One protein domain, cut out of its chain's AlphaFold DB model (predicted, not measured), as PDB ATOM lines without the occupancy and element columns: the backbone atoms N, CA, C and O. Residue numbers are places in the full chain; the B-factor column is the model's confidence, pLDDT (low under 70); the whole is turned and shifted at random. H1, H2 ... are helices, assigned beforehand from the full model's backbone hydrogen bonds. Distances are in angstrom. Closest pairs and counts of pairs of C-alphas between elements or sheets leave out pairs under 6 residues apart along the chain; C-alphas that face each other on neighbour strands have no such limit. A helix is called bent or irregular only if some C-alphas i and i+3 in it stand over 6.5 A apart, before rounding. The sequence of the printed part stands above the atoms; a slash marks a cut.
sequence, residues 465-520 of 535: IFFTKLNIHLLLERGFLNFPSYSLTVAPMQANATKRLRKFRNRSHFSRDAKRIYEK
ATOM      1  N   ILE A 465     255.508 241.480 187.529       85.69
ATOM      2  CA  ILE A 465     256.846 241.279 188.108       85.69
ATOM      3  C   ILE A 465     256.777 240.360 189.339       85.69
ATOM      4  O   ILE A 465     257.616 239.475 189.484       85.69
ATOM      5  N   PHE A 466     255.760 240.489 190.197       80.56
ATOM      6  CA  PHE A 466     255.561 239.573 191.323       80.56
ATOM      7  C   PHE A 466     255.215 238.151 190.860       80.56
ATOM      8  O   PHE A 466     255.845 237.211 191.337       80.56
ATOM      9  N   PHE A 467     254.313 237.965 189.888       77.75
ATOM     10  CA  PHE A 467     253.994 236.631 189.356       77.75
ATOM     11  C   PHE A 467     255.206 235.919 188.738       77.75
ATOM     12  O   PHE A 467     255.392 234.721 188.965       77.75
ATOM     13  N   THR A 468     256.056 236.647 188.006       78.81
ATOM     14  CA  THR A 468     257.288 236.088 187.421       78.81
ATOM     15  C   THR A 468     258.395 235.860 188.454       78.81
ATOM     16  O   THR A 468     259.142 234.893 188.329       78.81
ATOM     17  N   LYS A 469     258.488 236.685 189.506       83.81
ATOM     18  CA  LYS A 469     259.515 236.570 190.560       83.81
ATOM     19  C   LYS A 469     259.174 235.563 191.668       83.81
ATOM     20  O   LYS A 469     260.086 235.002 192.266       83.81
ATOM     21  N   LEU A 470     257.891 235.319 191.945       82.19
ATOM     22  CA  LEU A 470     257.425 234.398 192.995       82.19
ATOM     23  C   LEU A 470     257.307 232.933 192.534       82.19
ATOM     24  O   LEU A 470     256.837 232.098 193.303       82.19
ATOM     25  N   ASN A 471     257.702 232.600 191.297       83.81
ATOM     26  CA  ASN A 471     257.565 231.251 190.721       83.81
ATOM     27  C   ASN A 471     256.140 230.670 190.845       83.81
ATOM     28  O   ASN A 471     255.961 229.459 190.985       83.81
ATOM     29  N   ILE A 472     255.105 231.516 190.765       82.25
ATOM     30  CA  ILE A 472     253.713 231.096 191.009       82.25
ATOM     31  C   ILE A 472     253.235 230.049 189.989       82.25
ATOM     32  O   ILE A 472     252.394 229.224 190.330       82.25
ATOM     33  N   HIS A 473     253.842 229.972 188.801       79.25
ATOM     34  CA  HIS A 473     253.648 228.839 187.889       79.25
ATOM     35  C   HIS A 473     253.960 227.480 188.541       79.25
ATOM     36  O   HIS A 473     253.147 226.574 188.411       79.25
ATOM     37  N   LEU A 474     255.056 227.347 189.299       78.38
ATOM     38  CA  LEU A 474     255.425 226.097 189.984       78.38
ATOM     39  C   LEU A 474     254.524 225.800 191.195       78.38
ATOM     40  O   LEU A 474     254.307 224.637 191.534       78.38
ATOM     41  N   LEU A 475     253.992 226.839 191.850       80.38
ATOM     42  CA  LEU A 475     253.023 226.689 192.942       80.38
ATOM     43  C   LEU A 475     251.643 226.265 192.422       80.38
ATOM     44  O   LEU A 475     251.020 225.389 193.013       80.38
ATOM     45  N   LEU A 476     251.193 226.829 191.297       73.12
ATOM     46  CA  LEU A 476     249.966 226.406 190.620       73.12
ATOM     47  C   LEU A 476     250.119 225.006 190.017       73.12
ATOM     48  O   LEU A 476     249.223 224.189 190.178       73.12
ATOM     49  N   GLU A 477     251.253 224.693 189.388       75.12
ATOM     50  CA  GLU A 477     251.540 223.360 188.842       75.12
ATOM     51  C   GLU A 477     251.500 222.288 189.943       75.12
ATOM     52  O   GLU A 477     250.767 221.310 189.813       75.12
ATOM     53  N   ARG A 478     252.166 222.514 191.087       79.38
ATOM     54  CA  ARG A 478     252.051 221.629 192.264       79.38
ATOM     55  C   ARG A 478     250.641 221.603 192.861       79.38
ATOM     56  O   ARG A 478     250.175 220.539 193.252       79.38
ATOM     57  N   GLY A 479     249.952 222.743 192.914       78.31
ATOM     58  CA  GLY A 479     248.585 222.839 193.429       78.31
ATOM     59  C   GLY A 479     247.572 222.041 192.602       78.31
ATOM     60  O   GLY A 479     246.757 221.323 193.172       78.31
ATOM     61  N   PHE A 480     247.648 222.113 191.269       68.31
ATOM     62  CA  PHE A 480     246.759 221.378 190.366       68.31
ATOM     63  C   PHE A 480     247.118 219.890 190.243       68.31
ATOM     64  O   PHE A 480     246.210 219.070 190.128       68.31
ATOM     65  N   LEU A 481     248.404 219.518 190.317       67.00
ATOM     66  CA  LEU A 481     248.832 218.109 190.285       67.00
ATOM     67  C   LEU A 481     248.400 217.306 191.526       67.00
ATOM     68  O   LEU A 481     248.300 216.085 191.445       67.00
ATOM     69  N   ASN A 482     248.091 217.969 192.645       76.31
ATOM     70  CA  ASN A 482     247.611 217.314 193.866       76.31
ATOM     71  C   ASN A 482     246.121 216.903 193.822       76.31
ATOM     72  O   ASN A 482     245.650 216.253 194.753       76.31
ATOM     73  N   PHE A 483     245.367 217.252 192.771       72.50
ATOM     74  CA  PHE A 483     243.962 216.850 192.622       72.50
ATOM     75  C   PHE A 483     243.820 215.682 191.628       72.50
ATOM     76  O   PHE A 483     244.048 215.882 190.431       72.50
ATOM     77  N   PRO A 484     243.364 214.483 192.054       69.56
ATOM     78  CA  PRO A 484     243.309 213.302 191.181       69.56
ATOM     79  C   PRO A 484     242.412 213.503 189.947       69.56
ATOM     80  O   PRO A 484     242.688 212.956 188.880       69.56
ATOM     81  N   SER A 485     241.391 214.357 190.056       69.88
ATOM     82  CA  SER A 485     240.485 214.731 188.964       69.88
ATOM     83  C   SER A 485     241.173 215.454 187.795       69.88
ATOM     84  O   SER A 485     240.662 215.413 186.678       69.88
ATOM     85  N   TYR A 486     242.315 216.119 188.016       63.00
ATOM     86  CA  TYR A 486     243.026 216.864 186.966       63.00
ATOM     87  C   TYR A 486     243.963 215.978 186.130       63.00
ATOM     88  O   TYR A 486     244.150 216.247 184.940       63.00
ATOM     89  N   SER A 487     244.493 214.889 186.697       67.25
ATOM     90  CA  SER A 487     245.411 213.965 186.008       67.25
ATOM     91  C   SER A 487     244.831 213.391 184.707       67.25
ATOM     92  O   SER A 487     245.545 213.279 183.710       67.25
ATOM     93  N   LEU A 488     243.521 213.112 184.687       75.25
ATOM     94  CA  LEU A 488     242.788 212.611 183.515       75.25
ATOM     95  C   LEU A 488     242.805 213.576 182.314       75.25
ATOM     96  O   LEU A 488     242.824 213.124 181.170       75.25
ATOM     97  N   THR A 489     242.851 214.889 182.555       71.81
ATOM     98  CA  THR A 489     242.853 215.916 181.495       71.81
ATOM     99  C   THR A 489     244.271 216.369 181.134       71.81
ATOM    100  O   THR A 489     244.547 216.686 179.976       71.81
ATOM    101  N   VAL A 490     245.202 216.357 182.095       74.94
ATOM    102  CA  VAL A 490     246.601 216.764 181.876       74.94
ATOM    103  C   VAL A 490     247.392 215.705 181.099       74.94
ATOM    104  O   VAL A 490     248.155 216.065 180.198       74.94
ATOM    105  N   ALA A 491     247.187 214.408 181.362       79.94
ATOM    106  CA  ALA A 491     247.939 213.340 180.693       79.94
ATOM    107  C   ALA A 491     247.805 213.352 179.146       79.94
ATOM    108  O   ALA A 491     248.837 213.283 178.469       79.94
ATOM    109  N   PRO A 492     246.612 213.545 178.537       83.00
ATOM    110  CA  PRO A 492     246.480 213.762 177.091       83.00
ATOM    111  C   PRO A 492     247.263 214.974 176.560       83.00
ATOM    112  O   PRO A 492     247.861 214.908 175.480       83.00
ATOM    113  N   MET A 493     247.304 216.082 177.310       86.62
ATOM    114  CA  MET A 493     248.040 217.289 176.911       86.62
ATOM    115  C   MET A 493     249.557 217.058 176.967       86.62
ATOM    116  O   MET A 493     250.267 217.424 176.027       86.62
ATOM    117  N   GLN A 494     250.048 216.371 178.001       83.44
ATOM    118  CA  GLN A 494     251.455 215.983 178.153       83.44
ATOM    119  C   GLN A 494     251.892 214.962 177.087       83.44
ATOM    120  O   GLN A 494     252.969 215.096 176.494       83.44
ATOM    121  N   ALA A 495     251.038 213.988 176.756       84.69
ATOM    122  CA  ALA A 495     251.257 213.048 175.655       84.69
ATOM    123  C   ALA A 495     251.321 213.763 174.290       84.69
ATOM    124  O   ALA A 495     252.156 213.436 173.445       84.69
ATOM    125  N   ASN A 496     250.495 214.790 174.067       86.50
ATOM    126  CA  ASN A 496     250.548 215.597 172.847       86.50
ATOM    127  C   ASN A 496     251.812 216.486 172.807       86.50
ATOM    128  O   ASN A 496     252.500 216.541 171.785       86.50
ATOM    129  N   ALA A 497     252.181 217.118 173.925       80.69
ATOM    130  CA  ALA A 497     253.397 217.926 174.042       80.69
ATOM    131  C   ALA A 497     254.668 217.102 173.765       80.69
ATOM    132  O   ALA A 497     255.481 217.486 172.920       80.69
ATOM    133  N   THR A 498     254.806 215.924 174.382       87.38
ATOM    134  CA  THR A 498     255.932 215.004 174.132       87.38
ATOM    135  C   THR A 498     255.936 214.462 172.698       87.38
ATOM    136  O   THR A 498     256.996 214.397 172.071       87.38
ATOM    137  N   LYS A 499     254.767 214.178 172.101       90.12
ATOM    138  CA  LYS A 499     254.632 213.791 170.680       90.12
ATOM    139  C   LYS A 499     255.055 214.918 169.725       90.12
ATOM    140  O   LYS A 499     255.686 214.636 168.702       90.12
ATOM    141  N   ARG A 500     254.783 216.188 170.054       82.00
ATOM    142  CA  ARG A 500     255.275 217.365 169.303       82.00
ATOM    143  C   ARG A 500     256.782 217.569 169.495       82.00
ATOM    144  O   ARG A 500     257.477 217.756 168.499       82.00
ATOM    145  N   LEU A 501     257.305 217.431 170.715       81.62
ATOM    146  CA  LEU A 501     258.741 217.520 171.014       81.62
ATOM    147  C   LEU A 501     259.553 216.426 170.296       81.62
ATOM    148  O   LEU A 501     260.582 216.721 169.691       81.62
ATOM    149  N   ARG A 502     259.057 215.180 170.265       85.00
ATOM    150  CA  ARG A 502     259.662 214.072 169.502       85.00
ATOM    151  C   ARG A 502     259.648 214.349 167.994       85.00
ATOM    152  O   ARG A 502     260.655 214.130 167.330       85.00
ATOM    153  N   LYS A 503     258.553 214.902 167.449       82.25
ATOM    154  CA  LYS A 503     258.502 215.348 166.041       82.25
ATOM    155  C   LYS A 503     259.452 216.514 165.744       82.25
ATOM    156  O   LYS A 503     259.974 216.567 164.636       82.25
ATOM    157  N   PHE A 504     259.693 217.416 166.698       78.94
ATOM    158  CA  PHE A 504     260.675 218.495 166.559       78.94
ATOM    159  C   PHE A 504     262.107 217.943 166.545       78.94
ATOM    160  O   PHE A 504     262.819 218.170 165.571       78.94
ATOM    161  N   ARG A 505     262.487 217.116 167.535       75.19
ATOM    162  CA  ARG A 505     263.801 216.439 167.613       75.19
ATOM    163  C   ARG A 505     264.117 215.592 166.369       75.19
ATOM    164  O   ARG A 505     265.275 215.503 165.978       75.19
ATOM    165  N   ASN A 506     263.096 215.022 165.725       79.62
ATOM    166  CA  ASN A 506     263.229 214.247 164.484       79.62
ATOM    167  C   ASN A 506     263.238 215.096 163.191       79.62
ATOM    168  O   ASN A 506     263.417 214.533 162.115       79.62
ATOM    169  N   ARG A 507     263.006 216.415 163.263       79.69
ATOM    170  CA  ARG A 507     263.000 217.345 162.107       79.69
ATOM    171  C   ARG A 507     264.072 218.432 162.189       79.69
ATOM    172  O   ARG A 507     264.414 219.034 161.177       79.69
ATOM    173  N   SER A 508     264.597 218.703 163.378       77.44
ATOM    174  CA  SER A 508     265.720 219.610 163.583       77.44
ATOM    175  C   SER A 508     267.005 218.989 163.029       77.44
ATOM    176  O   SER A 508     267.649 218.187 163.710       77.44
ATOM    177  N   HIS A 509     267.395 219.381 161.813       77.88
ATOM    178  CA  HIS A 509     268.705 219.080 161.226       77.88
ATOM    179  C   HIS A 509     269.816 219.865 161.949       77.88
ATOM    180  O   HIS A 509     270.419 220.786 161.404       77.88
ATOM    181  N   PHE A 510     270.068 219.519 163.213       78.81
ATOM    182  CA  PHE A 510     271.230 220.003 163.949       78.81
ATOM    183  C   PHE A 510     272.515 219.562 163.244       78.81
ATOM    184  O   PHE A 510     272.619 218.425 162.777       78.81
ATOM    185  N   SER A 511     273.516 220.444 163.212       84.31
ATOM    186  CA  SER A 511     274.850 220.080 162.739       84.31
ATOM    187  C   SER A 511     275.424 218.928 163.574       84.31
ATOM    188  O   SER A 511     275.081 218.750 164.749       84.31
ATOM    189  N   ARG A 512     276.324 218.143 162.968       88.44
ATOM    190  CA  ARG A 512     276.940 216.958 163.591       88.44
ATOM    191  C   ARG A 512     277.535 217.266 164.969       88.44
ATOM    192  O   ARG A 512     277.439 216.442 165.876       88.44
ATOM    193  N   ASP A 513     278.086 218.463 165.143       84.69
ATOM    194  CA  ASP A 513     278.722 218.882 166.390       84.69
ATOM    195  C   ASP A 513     277.730 219.454 167.413       84.69
ATOM    196  O   ASP A 513     277.881 219.190 168.602       84.69
ATOM    197  N   ALA A 514     276.644 220.110 166.983       85.31
ATOM    198  CA  ALA A 514     275.537 220.453 167.885       85.31
ATOM    199  C   ALA A 514     274.867 219.188 168.459       85.31
ATOM    200  O   ALA A 514     274.571 219.132 169.655       85.31
ATOM    201  N   LYS A 515     274.714 218.138 167.636       88.12
ATOM    202  CA  LYS A 515     274.253 216.816 168.084       88.12
ATOM    203  C   LYS A 515     275.223 216.191 169.101       88.12
ATOM    204  O   LYS A 515     274.782 215.801 170.179       88.12
ATOM    205  N   ARG A 516     276.533 216.172 168.811       88.56
ATOM    206  CA  ARG A 516     277.574 215.674 169.738       88.56
ATOM    207  C   ARG A 516     277.589 216.411 171.078       88.56
ATOM    208  O   ARG A 516     277.769 215.771 172.110       88.56
ATOM    209  N   ILE A 517     277.411 217.735 171.075       89.75
ATOM    210  CA  ILE A 517     277.339 218.535 172.307       89.75
ATOM    211  C   ILE A 517     276.121 218.109 173.132       89.75
ATOM    212  O   ILE A 517     276.292 217.781 174.303       89.75
ATOM    213  N   TYR A 518     274.934 218.031 172.519       86.94
ATOM    214  CA  TYR A 518     273.711 217.583 173.194       86.94
ATOM    215  C   TYR A 518     273.855 216.169 173.779       86.94
ATOM    216  O   TYR A 518     273.545 215.949 174.948       86.94
ATOM    217  N   GLU A 519     274.372 215.216 172.999       86.69
ATOM    218  CA  GLU A 519     274.568 213.832 173.449       86.69
ATOM    219  C   GLU A 519     275.569 213.753 174.612       86.69
ATOM    220  O   GLU A 519     275.273 213.118 175.627       86.69
ATOM    221  N   LYS A 520     276.690 214.488 174.536       89.81
ATOM    222  CA  LYS A 520     277.685 214.558 175.617       89.81
ATOM    223  C   LYS A 520     277.156 215.234 176.889       89.81
ATOM    224  O   LYS A 520     277.618 214.879 177.971       89.81
TER     225      LYS A 520
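Overview. This is residues 465 to 520 of the 535 residues of an uncharacterized protein of Clonorchis sinensis (UniProt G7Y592). The model is an open L with no packed core: the long helix H3 makes one limb, and H2, with the small helix H1 beyond it, makes the other, the corner lying at residues 482 and 483. At the far end of H3 the link of residues 506 to 511 leads to H4, a short helix set off from the rest. The printed part has 56 residues with four named helices, in the order H1, H2, H3, H4, and no named strand; its class is all helix. The whole is extended, with a radius of gyration of the C-alphas of 16.9 A and spans of 43 by 31 by 19 A.

Arrangement. H1, residues 465 to 469, is close to but not clearly touching H2, residues 472 to 481; their closest C-alphas, those of Phe 467 and His 473, are 7.9 A apart. H2 is close to but not clearly touching H3, residues 484 to 505, the closest C-alphas being those of Phe 480 and Tyr 486 at 6.8 A. The lines of H2 and H3 stand at a steep tilt of 62 degrees, and the two run opposite ways. H3 has a kink of 33 degrees near residue 491. H4, residues 512 to 520, is apart from H3, from H2 and from H1; H1 is also apart from H3. In H1, H2 and H4 every O i to N i+4 pair is within hydrogen-bond range, and in H3 14 of 18 are.

Along the chain. H1 begins at C-alpha 465, at (256.846, 241.279, 188.108). H2, ten residues from Ile 472 to Leu 481, is 13.9 A long from first to last C-alpha. H3, 22 residues and the longest helix, measures 31.4 A from C-alpha 484, at (243.309, 213.302, 191.181), to C-alpha 505. It is neither bent nor irregular, but only just: C-alphas 485 and 488 are 6.3 A apart. H4, nine residues, is 12.3 A long and ends at C-alpha 520, at (277.685, 214.558, 175.617).

Size, cuts and confidence. The two C-alphas farthest apart, those of Ser 485 and Asp 513, are 44.6 A from each other, and those of the first and last printed residues, Ile 465 and Lys 520, are 36.1 A apart. The printed part has no cut. The links H1 to H2 and H2 to H3, two residues each, are tight, and the link H3 to H4, six residues, is short. Residues 465 to 479 stand free, as do 482 to 489, 491 to 509 and 511 to 517. The mean pLDDT of the printed part is 80.1, and residues 480 to 481 and 484 to 487 are under 70.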